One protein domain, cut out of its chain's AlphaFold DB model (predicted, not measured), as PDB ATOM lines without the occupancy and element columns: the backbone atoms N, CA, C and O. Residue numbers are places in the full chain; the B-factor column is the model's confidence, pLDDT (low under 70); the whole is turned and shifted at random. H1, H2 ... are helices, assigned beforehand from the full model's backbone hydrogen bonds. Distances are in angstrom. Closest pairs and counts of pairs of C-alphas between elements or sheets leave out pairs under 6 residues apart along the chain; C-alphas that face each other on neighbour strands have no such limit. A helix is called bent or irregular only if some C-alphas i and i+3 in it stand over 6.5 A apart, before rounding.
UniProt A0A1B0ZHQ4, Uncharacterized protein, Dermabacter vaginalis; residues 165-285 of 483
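Overview. This is residues 165 to 285 of the 483 residues of an uncharacterized protein of Dermabacter vaginalis (UniProt A0A1B0ZHQ4). Four helices, H4 to H7, lie side by side in a stepped row, each folding back on the one before, and short H3 packs on H4 and H6. H1 and H2 lie off beyond the H4 end of the row, reached by the long link of residues 185 to 201. The printed part has 121 residues with seven named helices, H1 to H7, and no named strand, so its class is all helix. It is compact, with a radius of gyration of the C-alphas of 14.6 A and spans of 44 by 29 by 25 A.

Arrangement. H1, residues 165 to 168, is close to but not clearly touching H2, residues 172 to 184; C-alphas 168 and 174 are closest, 5.0 A apart. H3, residues 202 to 210, is only just irregular: C-alphas 207 and 210 are 6.9 A apart. H3 and H4, residues 213 to 229, touch as a hairpin at a steep tilt of 41 degrees, through residues 216 to 220 of H4 alone, closest at C-alphas 208 and 216, 5.7 A. H4 and H5, residues 234 to 247, form a hairpin at a shallow tilt of 16 degrees, with C-alphas 226 and 237 closest at 4.3 A. The hub H6, residues 252 to 264, forms a hairpin with H5 at 27 degrees, C-alphas 241 and 258 being closest at 5.1 A. H6 and H7, residues 268 to 282, form a hairpin at 18 degrees, C-alphas 259 and 271 being closest at 4.1 A. H3 and H6 only just touch, with 3 pairs of C-alphas within 8 A, the closest those of Thr 207 and Ser 253, 7.1 A. Every O i to N i+4 pair is within hydrogen-bond range in H2, H4 and H6; H5 has 8 of 10, H7 10 of 11, H3 2 of 5 beside 4 of 6 O i to N i+3 pairs, and H1 is too short for one.

Along the chain. H1 begins at C-alpha 165, (138.208, 160.673, 136.816). H4 is 24.5 A long, H7 20.6 A and H5 20.3 A; H7 ends at C-alpha 282, (147.312, 128.013, 139.791).

Size, cuts and confidence. The C-alphas of Glu 173 and Val 285 are farthest apart, 44.6 A. The printed part has no cut, and the link from H2 to H3 is long. The model's confidence is low, with pLDDT under 70, at 17 residues, namely residues 165 to 170, residue 172, residues 175 to 176 and residues 179 to 186.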
ATOM      1  N   LYS A 165     138.720 161.839 136.074       64.94
ATOM      2  CA  LYS A 165     138.208 160.673 136.816       64.94
ATOM      3  C   LYS A 165     139.072 160.350 138.040       64.94
ATOM      4  O   LYS A 165     138.528 160.010 139.083       64.94
ATOM      5  N   ARG A 166     140.401 160.470 137.940       66.50
ATOM      6  CA  ARG A 166     141.322 160.252 139.071       66.50
ATOM      7  C   ARG A 166     141.177 161.322 140.156       66.50
ATOM      8  O   ARG A 166     141.338 161.000 141.325       66.50
ATOM      9  N   GLU A 167     140.876 162.558 139.777       66.50
ATOM     10  CA  GLU A 167     140.613 163.661 140.705       66.50
ATOM     11  C   GLU A 167     139.273 163.474 141.432       66.50
ATOM     12  O   GLU A 167     139.235 163.534 142.658       66.50
ATOM     13  N   ARG A 168     138.200 163.109 140.712       61.53
ATOM     14  CA  ARG A 168     136.902 162.751 141.321       61.53
ATOM     15  C   ARG A 168     137.019 161.579 142.301       61.53
ATOM     16  O   ARG A 168     136.514 161.664 143.412       61.53
ATOM     17  N   LEU A 169     137.747 160.524 141.929       67.12
ATOM     18  CA  LEU A 169     138.013 159.363 142.791       67.12
ATOM     19  C   LEU A 169     138.989 159.651 143.952       67.12
ATOM     20  O   LEU A 169     139.284 158.749 144.729       67.12
ATOM     21  N   SER A 170     139.507 160.879 144.086       69.69
ATOM     22  CA  SER A 170     140.377 161.270 145.204       69.69
ATOM     23  C   SER A 170     139.607 161.701 146.463       69.69
ATOM     24  O   SER A 170     140.239 161.931 147.495       69.69
ATOM     25  N   SER A 171     138.278 161.833 146.386       77.44
ATOM     26  CA  SER A 171     137.379 162.130 147.510       77.44
ATOM     27  C   SER A 171     136.522 160.907 147.844       77.44
ATOM     28  O   SER A 171     136.112 160.182 146.938       77.44
ATOM     29  N   ALA A 172     136.192 160.714 149.126       68.06
ATOM     30  CA  ALA A 172     135.250 159.680 149.559       68.06
ATOM     31  C   ALA A 172     133.865 159.863 148.905       68.06
ATOM     32  O   ALA A 172     133.318 158.913 148.352       68.06
ATOM     33  N   GLU A 173     133.352 161.096 148.856       71.19
ATOM     34  CA  GLU A 173     132.073 161.423 148.205       71.19
ATOM     35  C   GLU A 173     132.119 161.176 146.690       71.19
ATOM     36  O   GLU A 173     131.152 160.709 146.092       71.19
ATOM     37  N   GLY A 174     133.257 161.461 146.050       73.38
ATOM     38  CA  GLY A 174     133.439 161.237 144.615       73.38
ATOM     39  C   GLY A 174     133.602 159.757 144.249       73.38
ATOM     40  O   GLY A 174     133.190 159.345 143.163       73.38
ATOM     41  N   PHE A 175     134.138 158.946 145.164       69.75
ATOM     42  CA  PHE A 175     134.136 157.486 145.071       69.75
ATOM     43  C   PHE A 175     132.723 156.909 145.253       69.75
ATOM     44  O   PHE A 175     132.289 156.099 144.435       69.75
ATOM     45  N   GLU A 176     131.978 157.376 146.262       69.88
ATOM     46  CA  GLU A 176     130.569 157.020 146.486       69.88
ATOM     47  C   GLU A 176     129.711 157.371 145.256       69.88
ATOM     48  O   GLU A 176     128.903 156.561 144.804       69.88
ATOM     49  N   ALA A 177     129.946 158.537 144.644       73.19
ATOM     50  CA  ALA A 177     129.272 158.969 143.424       73.19
ATOM     51  C   ALA A 177     129.624 158.106 142.195       73.19
ATOM     52  O   ALA A 177     128.716 157.733 141.458       73.19
ATOM     53  N   ASP A 178     130.895 157.738 141.979       73.38
ATOM     54  CA  ASP A 178     131.304 156.820 140.894       73.38
ATOM     55  C   ASP A 178     130.746 155.402 141.105       73.38
ATOM     56  O   ASP A 178     130.380 154.730 140.140       73.38
ATOM     57  N   ARG A 179     130.630 154.949 142.364       66.81
ATOM     58  CA  ARG A 179     129.948 153.694 142.715       66.81
ATOM     59  C   ARG A 179     128.457 153.791 142.405       66.81
ATOM     60  O   ARG A 179     127.949 152.950 141.673       66.81
ATOM     61  N   GLN A 180     127.760 154.825 142.881       68.94
ATOM     62  CA  GLN A 180     126.343 155.044 142.569       68.94
ATOM     63  C   GLN A 180     126.092 155.190 141.062       68.94
ATOM     64  O   GLN A 180     125.093 154.677 140.570       68.94
ATOM     65  N   GLU A 181     126.987 155.838 140.312       69.12
ATOM     66  CA  GLU A 181     126.913 155.925 138.851       69.12
ATOM     67  C   GLU A 181     127.021 154.532 138.209       69.12
ATOM     68  O   GLU A 181     126.177 154.185 137.391       69.12
ATOM     69  N   ARG A 182     127.960 153.677 138.639       66.75
ATOM     70  CA  ARG A 182     128.071 152.289 138.140       66.75
ATOM     71  C   ARG A 182     126.888 151.404 138.509       66.75
ATOM     72  O   ARG A 182     126.492 150.586 137.681       66.75
ATOM     73  N   LEU A 183     126.340 151.558 139.717       63.38
ATOM     74  CA  LEU A 183     125.115 150.876 140.147       63.38
ATOM     75  C   LEU A 183     123.936 151.314 139.254       63.38
ATOM     76  O   LEU A 183     123.229 150.470 138.715       63.38
ATOM     77  N   ARG A 184     123.781 152.626 139.002       59.09
ATOM     78  CA  ARG A 184     122.762 153.193 138.090       59.09
ATOM     79  C   ARG A 184     122.961 152.784 136.626       59.09
ATOM     80  O   ARG A 184     121.984 152.618 135.908       59.09
ATOM     81  N   GLU A 185     124.203 152.607 136.177       59.09
ATOM     82  CA  GLU A 185     124.546 152.066 134.853       59.09
ATOM     83  C   GLU A 185     124.388 150.529 134.761       59.09
ATOM     84  O   GLU A 185     124.689 149.961 133.709       59.09
ATOM     85  N   GLY A 186     123.988 149.834 135.837       60.88
ATOM     86  CA  GLY A 186     123.869 148.369 135.870       60.88
ATOM     87  C   GLY A 186     125.203 147.629 135.688       60.88
ATOM     88  O   GLY A 186     125.243 146.508 135.187       60.88
ATOM     89  N   ARG A 187     126.334 148.269 136.020       71.75
ATOM     90  CA  ARG A 187     127.692 147.730 135.799       71.75
ATOM     91  C   ARG A 187     128.293 147.021 137.008       71.75
ATOM     92  O   ARG A 187     129.367 146.431 136.877       71.75
ATOM     93  N   GLU A 188     127.648 147.113 138.162       86.62
ATOM     94  CA  GLU A 188     128.074 146.547 139.441       86.62
ATOM     95  C   GLU A 188     126.820 146.091 140.197       86.62
ATOM     96  O   GLU A 188     125.913 146.904 140.363       86.62
ATOM     97  N   PRO A 189     126.715 144.811 140.598       89.31
ATOM     98  CA  PRO A 189     125.633 144.353 141.463       89.31
ATOM     99  C   PRO A 189     125.666 145.060 142.821       89.31
ATOM    100  O   PRO A 189     126.741 145.352 143.356       89.31
ATOM    101  N   PHE A 190     124.496 145.336 143.399       88.75
ATOM    102  CA  PHE A 190     124.415 145.970 144.714       88.75
ATOM    103  C   PHE A 190     124.898 145.013 145.808       88.75
ATOM    104  O   PHE A 190     124.292 143.973 146.045       88.75
ATOM    105  N   VAL A 191     125.968 145.397 146.507       88.88
ATOM    106  CA  VAL A 191     126.409 144.730 147.739       88.88
ATOM    107  C   VAL A 191     125.949 145.557 148.950       88.88
ATOM    108  O   VAL A 191     126.318 146.745 149.004       88.88
ATOM    109  N   PRO A 192     125.203 144.953 149.904       86.50
ATOM    110  CA  PRO A 192     124.823 145.558 151.182       86.50
ATOM    111  C   PRO A 192     126.009 146.129 151.977       86.50
ATOM    112  O   PRO A 192     127.175 145.802 151.723       86.50
ATOM    113  N   ALA A 193     125.734 147.031 152.920       84.50
ATOM    114  CA  ALA A 193     126.769 147.717 153.700       84.50
ATOM    115  C   ALA A 193     127.401 146.803 154.764       84.50
ATOM    116  O   ALA A 193     128.576 146.953 155.094       84.50
ATOM    117  N   GLU A 194     126.615 145.841 155.232       88.12
ATOM    118  CA  GLU A 194     126.904 144.824 156.238       88.12
ATOM    119  C   GLU A 194     127.980 143.845 155.753       88.12
ATOM    120  O   GLU A 194     128.794 143.380 156.543       88.12
ATOM    121  N   ILE A 195     128.028 143.582 154.441       92.69
ATOM    122  CA  ILE A 195     129.066 142.763 153.811       92.69
ATOM    123  C   ILE A 195     130.329 143.610 153.671       92.69
ATOM    124  O   ILE A 195     130.455 144.410 152.734       92.69
ATOM    125  N   THR A 196     131.282 143.431 154.585       90.31
ATOM    126  CA  THR A 196     132.542 144.192 154.614       90.31
ATOM    127  C   THR A 196     133.643 143.560 153.756       90.31
ATOM    128  O   THR A 196     134.620 144.221 153.398       90.31
ATOM    129  N   GLY A 197     133.498 142.281 153.405       90.62
ATOM    130  CA  GLY A 197     134.527 141.452 152.782       90.62
ATOM    131  C   GLY A 197     135.573 140.923 153.774       90.62
ATOM    132  O   GLY A 197     136.508 140.244 153.347       90.62
ATOM    133  N   SER A 198     135.480 141.253 155.069       90.69
ATOM    134  CA  SER A 198     136.346 140.695 156.124       90.69
ATOM    135  C   SER A 198     135.897 139.320 156.617       90.69
ATOM    136  O   SER A 198     136.698 138.608 157.208       90.69
ATOM    137  N   GLU A 199     134.671 138.930 156.273       93.19
ATOM    138  CA  GLU A 199     134.055 137.627 156.536       93.19
ATOM    139  C   GLU A 199     134.654 136.513 155.651       93.19
ATOM    140  O   GLU A 199     134.421 135.331 155.873       93.19
ATOM    141  N   LEU A 200     135.429 136.888 154.627       92.69
ATOM    142  CA  LEU A 200     136.084 135.968 153.704       92.69
ATOM    143  C   LEU A 200     137.250 135.229 154.383       92.69
ATOM    144  O   LEU A 200     138.143 135.880 154.932       92.69
ATOM    145  N   ALA A 201     137.287 133.898 154.241       90.50
ATOM    146  CA  ALA A 201     138.332 133.028 154.790       90.50
ATOM    147  C   ALA A 201     139.765 133.571 154.541       90.50
ATOM    148  O   ALA A 201     140.052 134.037 153.424       90.50
ATOM    149  N   PRO A 202     140.678 133.537 155.537       90.81
ATOM    150  CA  PRO A 202     142.021 134.120 155.432       90.81
ATOM    151  C   PRO A 202     142.843 133.629 154.233       90.81
ATOM    152  O   PRO A 202     143.598 134.406 153.638       90.81
ATOM    153  N   GLU A 203     142.667 132.368 153.851       90.00
ATOM    154  CA  GLU A 203     143.336 131.661 152.757       90.00
ATOM    155  C   GLU A 203     142.896 132.261 151.418       90.00
ATOM    156  O   GLU A 203     143.713 132.767 150.640       90.00
ATOM    157  N   LEU A 204     141.577 132.320 151.202       90.44
ATOM    158  CA  LEU A 204     140.960 132.904 150.014       90.44
ATOM    159  C   LEU A 204     141.264 134.405 149.917       90.44
ATOM    160  O   LEU A 204     141.680 134.889 148.860       90.44
ATOM    161  N   ARG A 205     141.192 135.144 151.031       91.56
ATOM    162  CA  ARG A 205     141.631 136.548 151.111       91.56
ATOM    163  C   ARG A 205     143.131 136.702 150.815       91.56
ATOM    164  O   ARG A 205     143.551 137.716 150.252       91.56
ATOM    165  N   GLY A 206     143.937 135.690 151.130       93.12
ATOM    166  CA  GLY A 206     145.347 135.576 150.765       93.12
ATOM    167  C   GLY A 206     145.579 135.581 149.254       93.12
ATOM    168  O   GLY A 206     146.444 136.323 148.784       93.12
ATOM    169  N   THR A 207     144.770 134.845 148.486       92.94
ATOM    170  CA  THR A 207     144.874 134.786 147.011       92.94
ATOM    171  C   THR A 207     144.655 136.151 146.336       92.94
ATOM    172  O   THR A 207     145.268 136.461 145.313       92.94
ATOM    173  N   LEU A 208     143.854 137.028 146.953       94.75
ATOM    174  CA  LEU A 208     143.542 138.366 146.440       94.75
ATOM    175  C   LEU A 208     144.695 139.376 146.589       94.75
ATOM    176  O   LEU A 208     144.602 140.482 146.056       94.75
ATOM    177  N   LYS A 209     145.801 139.025 147.266       92.75
ATOM    178  CA  LYS A 209     146.978 139.905 147.464       92.75
ATOM    179  C   LYS A 209     147.676 140.328 146.165       92.75
ATOM    180  O   LYS A 209     148.448 141.282 146.183       92.75
ATOM    181  N   ALA A 210     147.380 139.672 145.041       89.75
ATOM    182  CA  ALA A 210     147.830 140.077 143.708       89.75
ATOM    183  C   ALA A 210     147.077 141.302 143.128       89.75
ATOM    184  O   ALA A 210     147.502 141.858 142.111       89.75
ATOM    185  N   LEU A 211     145.957 141.713 143.735       91.56
ATOM    186  CA  LEU A 211     145.147 142.865 143.324       91.56
ATOM    187  C   LEU A 211     145.572 144.150 144.055       91.56
ATOM    188  O   LEU A 211     146.258 144.110 145.076       91.56
ATOM    189  N   THR A 212     145.147 145.322 143.564       92.19
ATOM    190  CA  THR A 212     145.302 146.561 144.351       92.19
ATOM    191  C   THR A 212     144.417 146.511 145.601       92.19
ATOM    192  O   THR A 212     143.406 145.814 145.608       92.19
ATOM    193  N   LYS A 213     144.743 147.283 146.650       90.56
ATOM    194  CA  LYS A 213     143.947 147.315 147.895       90.56
ATOM    195  C   LYS A 213     142.453 147.581 147.634       90.56
ATOM    196  O   LYS A 213     141.613 146.864 148.162       90.56
ATOM    197  N   GLU A 214     142.140 148.558 146.781       89.06
ATOM    198  CA  GLU A 214     140.762 148.898 146.386       89.06
ATOM    199  C   GLU A 214     140.068 147.737 145.649       89.06
ATOM    200  O   GLU A 214     138.908 147.429 145.910       89.06
ATOM    201  N   GLN A 215     140.778 147.063 144.736       90.56
ATOM    202  CA  GLN A 215     140.233 145.918 144.006       90.56
ATOM    203  C   GLN A 215     140.026 144.703 144.911       90.56
ATOM    204  O   GLN A 215     139.004 144.042 144.781       90.56
ATOM    205  N   MET A 216     140.964 144.422 145.820       94.06
ATOM    206  CA  MET A 216     140.841 143.365 146.825       94.06
ATOM    207  C   MET A 216     139.592 143.587 147.673       94.06
ATOM    208  O   MET A 216     138.758 142.697 147.739       94.06
ATOM    209  N   GLU A 217     139.438 144.770 148.271       91.69
ATOM    210  CA  GLU A 217     138.308 145.097 149.147       91.69
ATOM    211  C   GLU A 217     136.960 144.903 148.438       91.69
ATOM    212  O   GLU A 217     136.070 144.230 148.953       91.69
ATOM    213  N   ARG A 218     136.838 145.405 147.204       91.75
ATOM    214  CA  ARG A 218     135.622 145.241 146.396       91.75
ATOM    215  C   ARG A 218     135.387 143.789 145.991       91.75
ATOM    216  O   ARG A 218     134.278 143.295 146.156       91.75
ATOM    217  N   VAL A 219     136.405 143.086 145.492       95.25
ATOM    218  CA  VAL A 219     136.269 141.671 145.110       95.25
ATOM    219  C   VAL A 219     135.886 140.829 146.327       95.25
ATOM    220  O   VAL A 219     134.923 140.082 146.224       95.25
ATOM    221  N   SER A 220     136.525 141.007 147.490       96.06
ATOM    222  CA  SER A 220     136.157 140.301 148.727       96.06
ATOM    223  C   SER A 220     134.683 140.484 149.088       96.06
ATOM    224  O   SER A 220     134.014 139.498 149.377       96.06
ATOM    225  N   ARG A 221     134.153 141.711 149.005       95.50
ATOM    226  CA  ARG A 221     132.728 141.989 149.241       95.50
ATOM    227  C   ARG A 221     131.807 141.250 148.266       95.50
ATOM    228  O   ARG A 221     130.779 140.731 148.682       95.50
ATOM    229  N   HIS A 222     132.177 141.157 146.988       96.38
ATOM    230  CA  HIS A 222     131.411 140.371 146.016       96.38
ATOM    231  C   HIS A 222     131.524 138.856 146.252       96.38
ATOM    232  O   HIS A 222     130.522 138.176 146.093       96.38
ATOM    233  N   LEU A 223     132.681 138.326 146.670       96.25
ATOM    234  CA  LEU A 223     132.834 136.895 146.983       96.25
ATOM    235  C   LEU A 223     132.001 136.477 148.208       96.25
ATOM    236  O   LEU A 223     131.366 135.428 148.174       96.25
ATOM    237  N   VAL A 224     131.955 137.309 149.257       96.56
ATOM    238  CA  VAL A 224     131.068 137.075 150.415       96.56
ATOM    239  C   VAL A 224     129.597 137.159 149.994       96.56
ATOM    240  O   VAL A 224     128.807 136.306 150.378       96.56
ATOM    241  N   ALA A 225     129.235 138.124 149.138       96.06
ATOM    242  CA  ALA A 225     127.885 138.199 148.578       96.06
ATOM    243  C   ALA A 225     127.513 136.956 147.749       96.06
ATOM    244  O   ALA A 225     126.369 136.526 147.825       96.06
ATOM    245  N   CYS A 226     128.449 136.339 147.014       96.06
ATOM    246  CA  CYS A 226     128.199 135.042 146.378       96.06
ATOM    247  C   CYS A 226     127.843 133.982 147.426       96.06
ATOM    248  O   CYS A 226     126.765 133.410 147.350       96.06
ATOM    249  N   ALA A 227     128.709 133.772 148.425       92.75
ATOM    250  CA  ALA A 227     128.527 132.734 149.443       92.75
ATOM    251  C   ALA A 227     127.199 132.860 150.216       92.75
ATOM    252  O   ALA A 227     126.587 131.851 150.540       92.75
ATOM    253  N   MET A 228     126.725 134.086 150.469       93.31
ATOM    254  CA  MET A 228     125.427 134.323 151.117       93.31
ATOM    255  C   MET A 228     124.211 134.074 150.208       93.31
ATOM    256  O   MET A 228     123.113 133.869 150.717       93.31
ATOM    257  N   LEU A 229     124.380 134.151 148.884       94.25
ATOM    258  CA  LEU A 229     123.282 134.103 147.913       94.25
ATOM    259  C   LEU A 229     123.202 132.778 147.141       94.25
ATOM    260  O   LEU A 229     122.174 132.543 146.519       94.25
ATOM    261  N   THR A 230     124.225 131.915 147.165       93.50
ATOM    262  CA  THR A 230     124.250 130.665 146.375       93.50
ATOM    263  C   THR A 230     123.018 129.781 146.610       93.50
ATOM    264  O   THR A 230     122.407 129.351 145.640       93.50
ATOM    265  N   GLU A 231     122.620 129.553 147.869       90.00
ATOM    266  CA  GLU A 231     121.471 128.692 148.213       90.00
ATOM    267  C   GLU A 231     120.102 129.333 147.903       90.00
ATOM    268  O   GLU A 231     119.130 128.625 147.663       90.00
ATOM    269  N   SER A 232     119.997 130.668 147.939       93.56
ATOM    270  CA  SER A 232     118.705 131.382 147.981       93.56
ATOM    271  C   SER A 232     118.392 132.219 146.738       93.56
ATOM    272  O   SER A 232     117.236 132.318 146.331       93.56
ATOM    273  N   GLU A 233     119.406 132.821 146.119       94.38
ATOM    274  CA  GLU A 233     119.297 133.684 144.940       94.38
ATOM    275  C   GLU A 233     120.472 133.405 143.966       94.38
ATOM    276  O   GLU A 233     121.297 134.296 143.708       94.38
ATOM    277  N   PRO A 234     120.585 132.179 143.407       94.62
ATOM    278  CA  PRO A 234     121.759 131.732 142.646       94.62
ATOM    279  C   PRO A 234     122.060 132.602 141.416       94.62
ATOM    280  O   PRO A 234     123.225 132.877 141.118       94.62
ATOM    281  N   GLU A 235     121.033 133.127 140.740       94.12
ATOM    282  CA  GLU A 235     121.206 134.067 139.622       94.12
ATOM    283  C   GLU A 235     121.970 135.332 140.050       94.12
ATOM    284  O   GLU A 235     122.881 135.788 139.354       94.12
ATOM    285  N   ARG A 236     121.662 135.874 141.236       94.69
ATOM    286  CA  ARG A 236     122.357 137.043 141.788       94.69
ATOM    287  C   ARG A 236     123.761 136.685 142.256       94.69
ATOM    288  O   ARG A 236     124.687 137.454 141.993       94.69
ATOM    289  N   ALA A 237     123.957 135.522 142.882       96.31
ATOM    290  CA  ALA A 237     125.296 135.022 143.208       96.31
ATOM    291  C   ALA A 237     126.185 134.967 141.948       96.31
ATOM    292  O   ALA A 237     127.321 135.458 141.954       96.31
ATOM    293  N   LEU A 238     125.636 134.488 140.827       96.31
ATOM    294  CA  LEU A 238     126.315 134.465 139.533       96.31
ATOM    295  C   LEU A 238     126.626 135.874 138.995       96.31
ATOM    296  O   LEU A 238     127.714 136.089 138.451       96.31
ATOM    297  N   GLU A 239     125.746 136.866 139.175       95.75
ATOM    298  CA  GLU A 239     126.054 138.267 138.842       95.75
ATOM    299  C   GLU A 239     127.227 138.822 139.664       95.75
ATOM    300  O   GLU A 239     128.142 139.444 139.103       95.75
ATOM    301  N   HIS A 240     127.240 138.583 140.982       96.25
ATOM    302  CA  HIS A 240     128.335 138.996 141.863       96.25
ATOM    303  C   HIS A 240     129.657 138.322 141.460       96.25
ATOM    304  O   HIS A 240     130.679 139.012 141.357       96.25
ATOM    305  N   ALA A 241     129.639 137.029 141.129       96.75
ATOM    306  CA  ALA A 241     130.810 136.279 140.675       96.75
ATOM    307  C   ALA A 241     131.321 136.755 139.304       96.75
ATOM    308  O   ALA A 241     132.516 137.011 139.130       96.75
ATOM    309  N   LYS A 242     130.416 136.985 138.348       95.94
ATOM    310  CA  LYS A 242     130.714 137.558 137.025       95.94
ATOM    311  C   LYS A 242     131.327 138.947 137.131       95.94
ATOM    312  O   LYS A 242     132.213 139.301 136.347       95.94
ATOM    313  N   TRP A 243     130.873 139.751 138.091       95.12
ATOM    314  CA  TRP A 243     131.500 141.027 138.403       95.12
ATOM    315  C   TRP A 243     132.902 140.821 138.984       95.12
ATOM    316  O   TRP A 243     133.869 141.358 138.437       95.12
ATOM    317  N   ALA A 244     133.036 139.985 140.018       95.25
ATOM    318  CA  ALA A 244     134.307 139.690 140.673       95.25
ATOM    319  C   ALA A 244     135.368 139.199 139.674       95.25
ATOM    320  O   ALA A 244     136.460 139.763 139.625       95.25
ATOM    321  N   ALA A 245     135.034 138.253 138.791       94.31
ATOM    322  CA  ALA A 245     135.928 137.705 137.769       94.31
ATOM    323  C   ALA A 245     136.442 138.748 136.755       94.31
ATOM    324  O   ALA A 245     137.543 138.599 136.214       94.31
ATOM    325  N   ARG A 246     135.709 139.847 136.518       92.31
ATOM    326  CA  ARG A 246     136.168 140.949 135.647       92.31
ATOM    327  C   ARG A 246     137.279 141.784 136.286       92.31
ATOM    328  O   ARG A 246     138.125 142.304 135.558       92.31
ATOM    329  N   PHE A 247     137.294 141.911 137.613       89.44
ATOM    330  CA  PHE A 247     138.308 142.671 138.355       89.44
ATOM    331  C   PHE A 247     139.427 141.770 138.897       89.44
ATOM    332  O   PHE A 247     140.601 142.124 138.795       89.44
ATOM    333  N   GLY A 248     139.082 140.568 139.359       89.62
ATOM    334  CA  GLY A 248     139.971 139.482 139.774       89.62
ATOM    335  C   GLY A 248     140.511 138.629 138.622       89.62
ATOM    336  O   GLY A 248     140.880 137.483 138.834       89.62
ATOM    337  N   ALA A 249     140.593 139.160 137.398       88.88
ATOM    338  CA  ALA A 249     140.859 138.398 136.169       88.88
ATOM    339  C   ALA A 249     142.208 137.634 136.104       88.88
ATOM    340  O   ALA A 249     142.450 136.929 135.121       88.88
ATOM    341  N   ARG A 250     143.088 137.788 137.103       91.50
ATOM    342  CA  ARG A 250     144.372 137.072 137.259       91.50
ATOM    343  C   ARG A 250     144.467 136.264 138.564       91.50
ATOM    344  O   ARG A 250     145.563 135.862 138.935       91.50
ATOM    345  N   VAL A 251     143.360 136.089 139.281       96.19
ATOM    346  CA  VAL A 251     143.295 135.304 140.518       96.19
ATOM    347  C   VAL A 251     142.570 134.000 140.197       96.19
ATOM    348  O   VAL A 251     141.441 134.044 139.710       96.19
ATOM    349  N   ALA A 252     143.225 132.859 140.434       96.69
ATOM    350  CA  ALA A 252     142.688 131.540 140.089       96.69
ATOM    351  C   ALA A 252     141.368 131.253 140.827       96.69
ATOM    352  O   ALA A 252     140.352 131.053 140.172       96.69
ATOM    353  N   SER A 253     141.357 131.397 142.154       95.94
ATOM    354  CA  SER A 253     140.189 131.178 143.027       95.94
ATOM    355  C   SER A 253     138.945 132.003 142.655       95.94
ATOM    356  O   SER A 253     137.817 131.538 142.776       95.94
ATOM    357  N   VAL A 254     139.120 133.229 142.145       96.94
ATOM    358  CA  VAL A 254     137.993 134.067 141.681       96.94
ATOM    359  C   VAL A 254     137.400 133.527 140.374       96.94
ATOM    360  O   VAL A 254     136.201 133.665 140.137       96.94
ATOM    361  N   ARG A 255     138.226 132.922 139.512       97.12
ATOM    362  CA  ARG A 255     137.758 132.255 138.286       97.12
ATOM    363  C   ARG A 255     137.132 130.906 138.574       97.12
ATOM    364  O   ARG A 255     136.148 130.577 137.936       97.12
ATOM    365  N   GLU A 256     137.693 130.174 139.520       97.00
ATOM    366  CA  GLU A 256     137.185 128.902 140.018       97.00
ATOM    367  C   GLU A 256     135.783 129.063 140.611       97.00
ATOM    368  O   GLU A 256     134.856 128.449 140.098       97.00
ATOM    369  N   LEU A 257     135.574 129.996 141.553       96.75
ATOM    370  CA  LEU A 257     134.236 130.281 142.094       96.75
ATOM    371  C   LEU A 257     133.240 130.703 141.002       96.75
ATOM    372  O   LEU A 257     132.088 130.278 141.006       96.75
ATOM    373  N   TYR A 258     133.663 131.544 140.051       97.94
ATOM    374  CA  TYR A 258     132.794 131.930 138.937       97.94
ATOM    375  C   TYR A 258     132.518 130.757 137.984       97.94
ATOM    376  O   TYR A 258     131.416 130.652 137.458       97.94
ATOM    377  N   GLY A 259     133.487 129.861 137.786       98.12
ATOM    378  CA  GLY A 259     133.325 128.622 137.035       98.12
ATOM    379  C   GLY A 259     132.361 127.652 137.712       98.12
ATOM    380  O   GLY A 259     131.519 127.092 137.023       98.12
ATOM    381  N   ALA A 260     132.434 127.514 139.038       97.50
ATOM    382  CA  ALA A 260     131.525 126.692 139.833       97.50
ATOM    383  C   ALA A 260     130.092 127.236 139.766       97.50
ATOM    384  O   ALA A 260     129.176 126.518 139.398       97.50
ATOM    385  N   LEU A 261     129.886 128.541 139.965       97.75
ATOM    386  CA  LEU A 261     128.547 129.134 139.837       97.75
ATOM    387  C   LEU A 261     127.994 129.085 138.399       97.75
ATOM    388  O   LEU A 261     126.782 129.049 138.213       97.75
ATOM    389  N   LEU A 262     128.852 129.070 137.369       98.25
ATOM    390  CA  LEU A 262     128.431 128.790 135.987       98.25
ATOM    391  C   LEU A 262     128.078 127.311 135.769       98.25
ATOM    392  O   LEU A 262     127.240 127.027 134.917       98.25
ATOM    393  N   TYR A 263     128.729 126.401 136.498       98.00
ATOM    394  CA  TYR A 263     128.477 124.963 136.454       98.00
ATOM    395  C   TYR A 263     127.101 124.642 137.047       98.00
ATOM    396  O   TYR A 263     126.269 124.083 136.339       98.00
ATOM    397  N   GLU A 264     126.819 125.134 138.259       95.50
ATOM    398  CA  GLU A 264     125.497 125.024 138.903       95.50
ATOM    399  C   GLU A 264     124.379 125.664 138.058       95.50
ATOM    400  O   GLU A 264     123.265 125.157 137.979       95.50
ATOM    401  N   ALA A 265     124.678 126.766 137.361       96.06
ATOM    402  CA  ALA A 265     123.738 127.423 136.450       96.06
ATOM    403  C   ALA A 265     123.601 126.741 135.067       96.06
ATOM    404  O   ALA A 265     122.928 127.278 134.185       96.06
ATOM    405  N   GLY A 266     124.270 125.606 134.828       97.00
ATOM    406  CA  GLY A 266     124.205 124.850 133.571       97.00
ATOM    407  C   GLY A 266     124.919 125.485 132.364       97.00
ATOM    408  O   GLY A 266     124.848 124.947 131.257       97.00
ATOM    409  N   ASP A 267     125.656 126.597 132.518       98.06
ATOM    410  CA  ASP A 267     126.543 127.115 131.459       98.06
ATOM    411  C   ASP A 267     127.876 126.358 131.474       98.06
ATOM    412  O   ASP A 267     128.948 126.924 131.701       98.06
ATOM    413  N   TYR A 268     127.826 125.058 131.172       98.44
ATOM    414  CA  TYR A 268     128.992 124.169 131.112       98.44
ATOM    415  C   TYR A 268     130.103 124.694 130.187       98.44
ATOM    416  O   TYR A 268     131.295 124.501 130.434       98.44
ATOM    417  N   ARG A 269     129.744 125.426 129.120       98.38
ATOM    418  CA  ARG A 269     130.716 126.057 128.210       98.38
ATOM    419  C   ARG A 269     131.406 127.260 128.860       98.38
ATOM    420  O   ARG A 269     132.594 127.490 128.618       98.38
ATOM    421  N   GLY A 270     130.670 128.044 129.643       98.00
ATOM    422  CA  GLY A 270     131.203 129.089 130.505       98.00
ATOM    423  C   GLY A 270     132.101 128.511 131.594       98.00
ATOM    424  O   GLY A 270     133.269 128.895 131.662       98.00
ATOM    425  N   ALA A 271     131.586 127.562 132.375       98.50
ATOM    426  CA  ALA A 271     132.274 126.892 133.475       98.50
ATOM    427  C   ALA A 271     133.625 126.320 133.031       98.50
ATOM    428  O   ALA A 271     134.673 126.753 133.513       98.50
ATOM    429  N   MET A 272     133.634 125.462 132.007       97.81
ATOM    430  CA  MET A 272     134.847 124.852 131.452       97.81
ATOM    431  C   MET A 272     135.905 125.882 131.020       97.81
ATOM    432  O   MET A 272     137.107 125.660 131.197       97.81
ATOM    433  N   ARG A 273     135.485 127.028 130.460       97.94
ATOM    434  CA  ARG A 273     136.402 128.116 130.075       97.94
ATOM    435  C   ARG A 273     137.065 128.744 131.299       97.94
ATOM    436  O   ARG A 273     138.254 129.060 131.232       97.94
ATOM    437  N   GLU A 274     136.314 128.951 132.378       98.12
ATOM    438  CA  GLU A 274     136.836 129.537 133.612       98.12
ATOM    439  C   GLU A 274     137.677 128.530 134.411       98.12
ATOM    440  O   GLU A 274     138.781 128.893 134.809       98.12
ATOM    441  N   MET A 275     137.279 127.254 134.510       97.81
ATOM    442  CA  MET A 275     138.084 126.193 135.141       97.81
ATOM    443  C   MET A 275     139.428 125.992 134.426       97.81
ATOM    444  O   MET A 275     140.492 126.071 135.043       97.81
ATOM    445  N   ARG A 276     139.433 125.881 133.086       97.50
ATOM    446  CA  ARG A 276     140.683 125.863 132.294       97.50
ATOM    447  C   ARG A 276     141.461 127.184 132.354       97.50
ATOM    448  O   ARG A 276     142.613 127.233 131.916       97.50
ATOM    449  N   ALA A 277     140.874 128.282 132.829       97.12
ATOM    450  CA  ALA A 277     141.600 129.519 133.107       97.12
ATOM    451  C   ALA A 277     142.172 129.552 134.532       97.12
ATOM    452  O   ALA A 277     143.281 130.054 134.685       97.12
ATOM    453  N   ALA A 278     141.474 128.990 135.523       97.56
ATOM    454  CA  ALA A 278     141.948 128.815 136.891       97.56
ATOM    455  C   ALA A 278     143.154 127.863 136.944       97.56
ATOM    456  O   ALA A 278     144.223 128.303 137.363       97.56
ATOM    457  N   MET A 279     143.051 126.650 136.380       97.06
ATOM    458  CA  MET A 279     144.153 125.667 136.316       97.06
ATOM    459  C   MET A 279     145.429 126.237 135.672       97.06
ATOM    460  O   MET A 279     146.535 126.054 136.168       97.06
ATOM    461  N   ARG A 280     145.304 127.029 134.595       96.62
ATOM    462  CA  ARG A 280     146.458 127.705 133.958       96.62
ATOM    463  C   ARG A 280     147.070 128.839 134.792       96.62
ATOM    464  O   ARG A 280     148.125 129.345 134.414       96.62
ATOM    465  N   MET A 281     146.395 129.299 135.845       94.88
ATOM    466  CA  MET A 281     146.867 130.354 136.750       94.88
ATOM    467  C   MET A 281     147.407 129.795 138.067       94.88
ATOM    468  O   MET A 281     148.385 130.345 138.568       94.88
ATOM    469  N   SER A 282     146.802 128.735 138.615       94.44
ATOM    470  CA  SER A 282     147.312 128.013 139.791       94.44
ATOM    471  C   SER A 282     148.477 127.085 139.435       94.44
ATOM    472  O   SER A 282     149.455 127.025 140.171       94.44
ATOM    473  N   GLY A 283     148.397 126.412 138.284       94.00
ATOM    474  CA  GLY A 283     149.262 125.288 137.918       94.00
ATOM    475  C   GLY A 283     148.723 123.925 138.371       94.00
ATOM    476  O   GLY A 283     149.328 122.910 138.033       94.00
ATOM    477  N   ASN A 284     147.598 123.902 139.092       93.75
ATOM    478  CA  ASN A 284     146.942 122.681 139.556       93.75
ATOM    479  C   ASN A 284     146.074 122.051 138.452       93.75
ATOM    480  O   ASN A 284     145.713 122.711 137.473       93.75
ATOM    481  N   VAL A 285     145.728 120.776 138.644       96.31
ATOM    482  CA  VAL A 285     144.800 119.998 137.799       96.31
ATOM    483  C   VAL A 285     143.538 119.541 138.548       96.31
ATOM    484  O   VAL A 285     142.688 118.890 137.958       96.31
TER     485      VAL A 285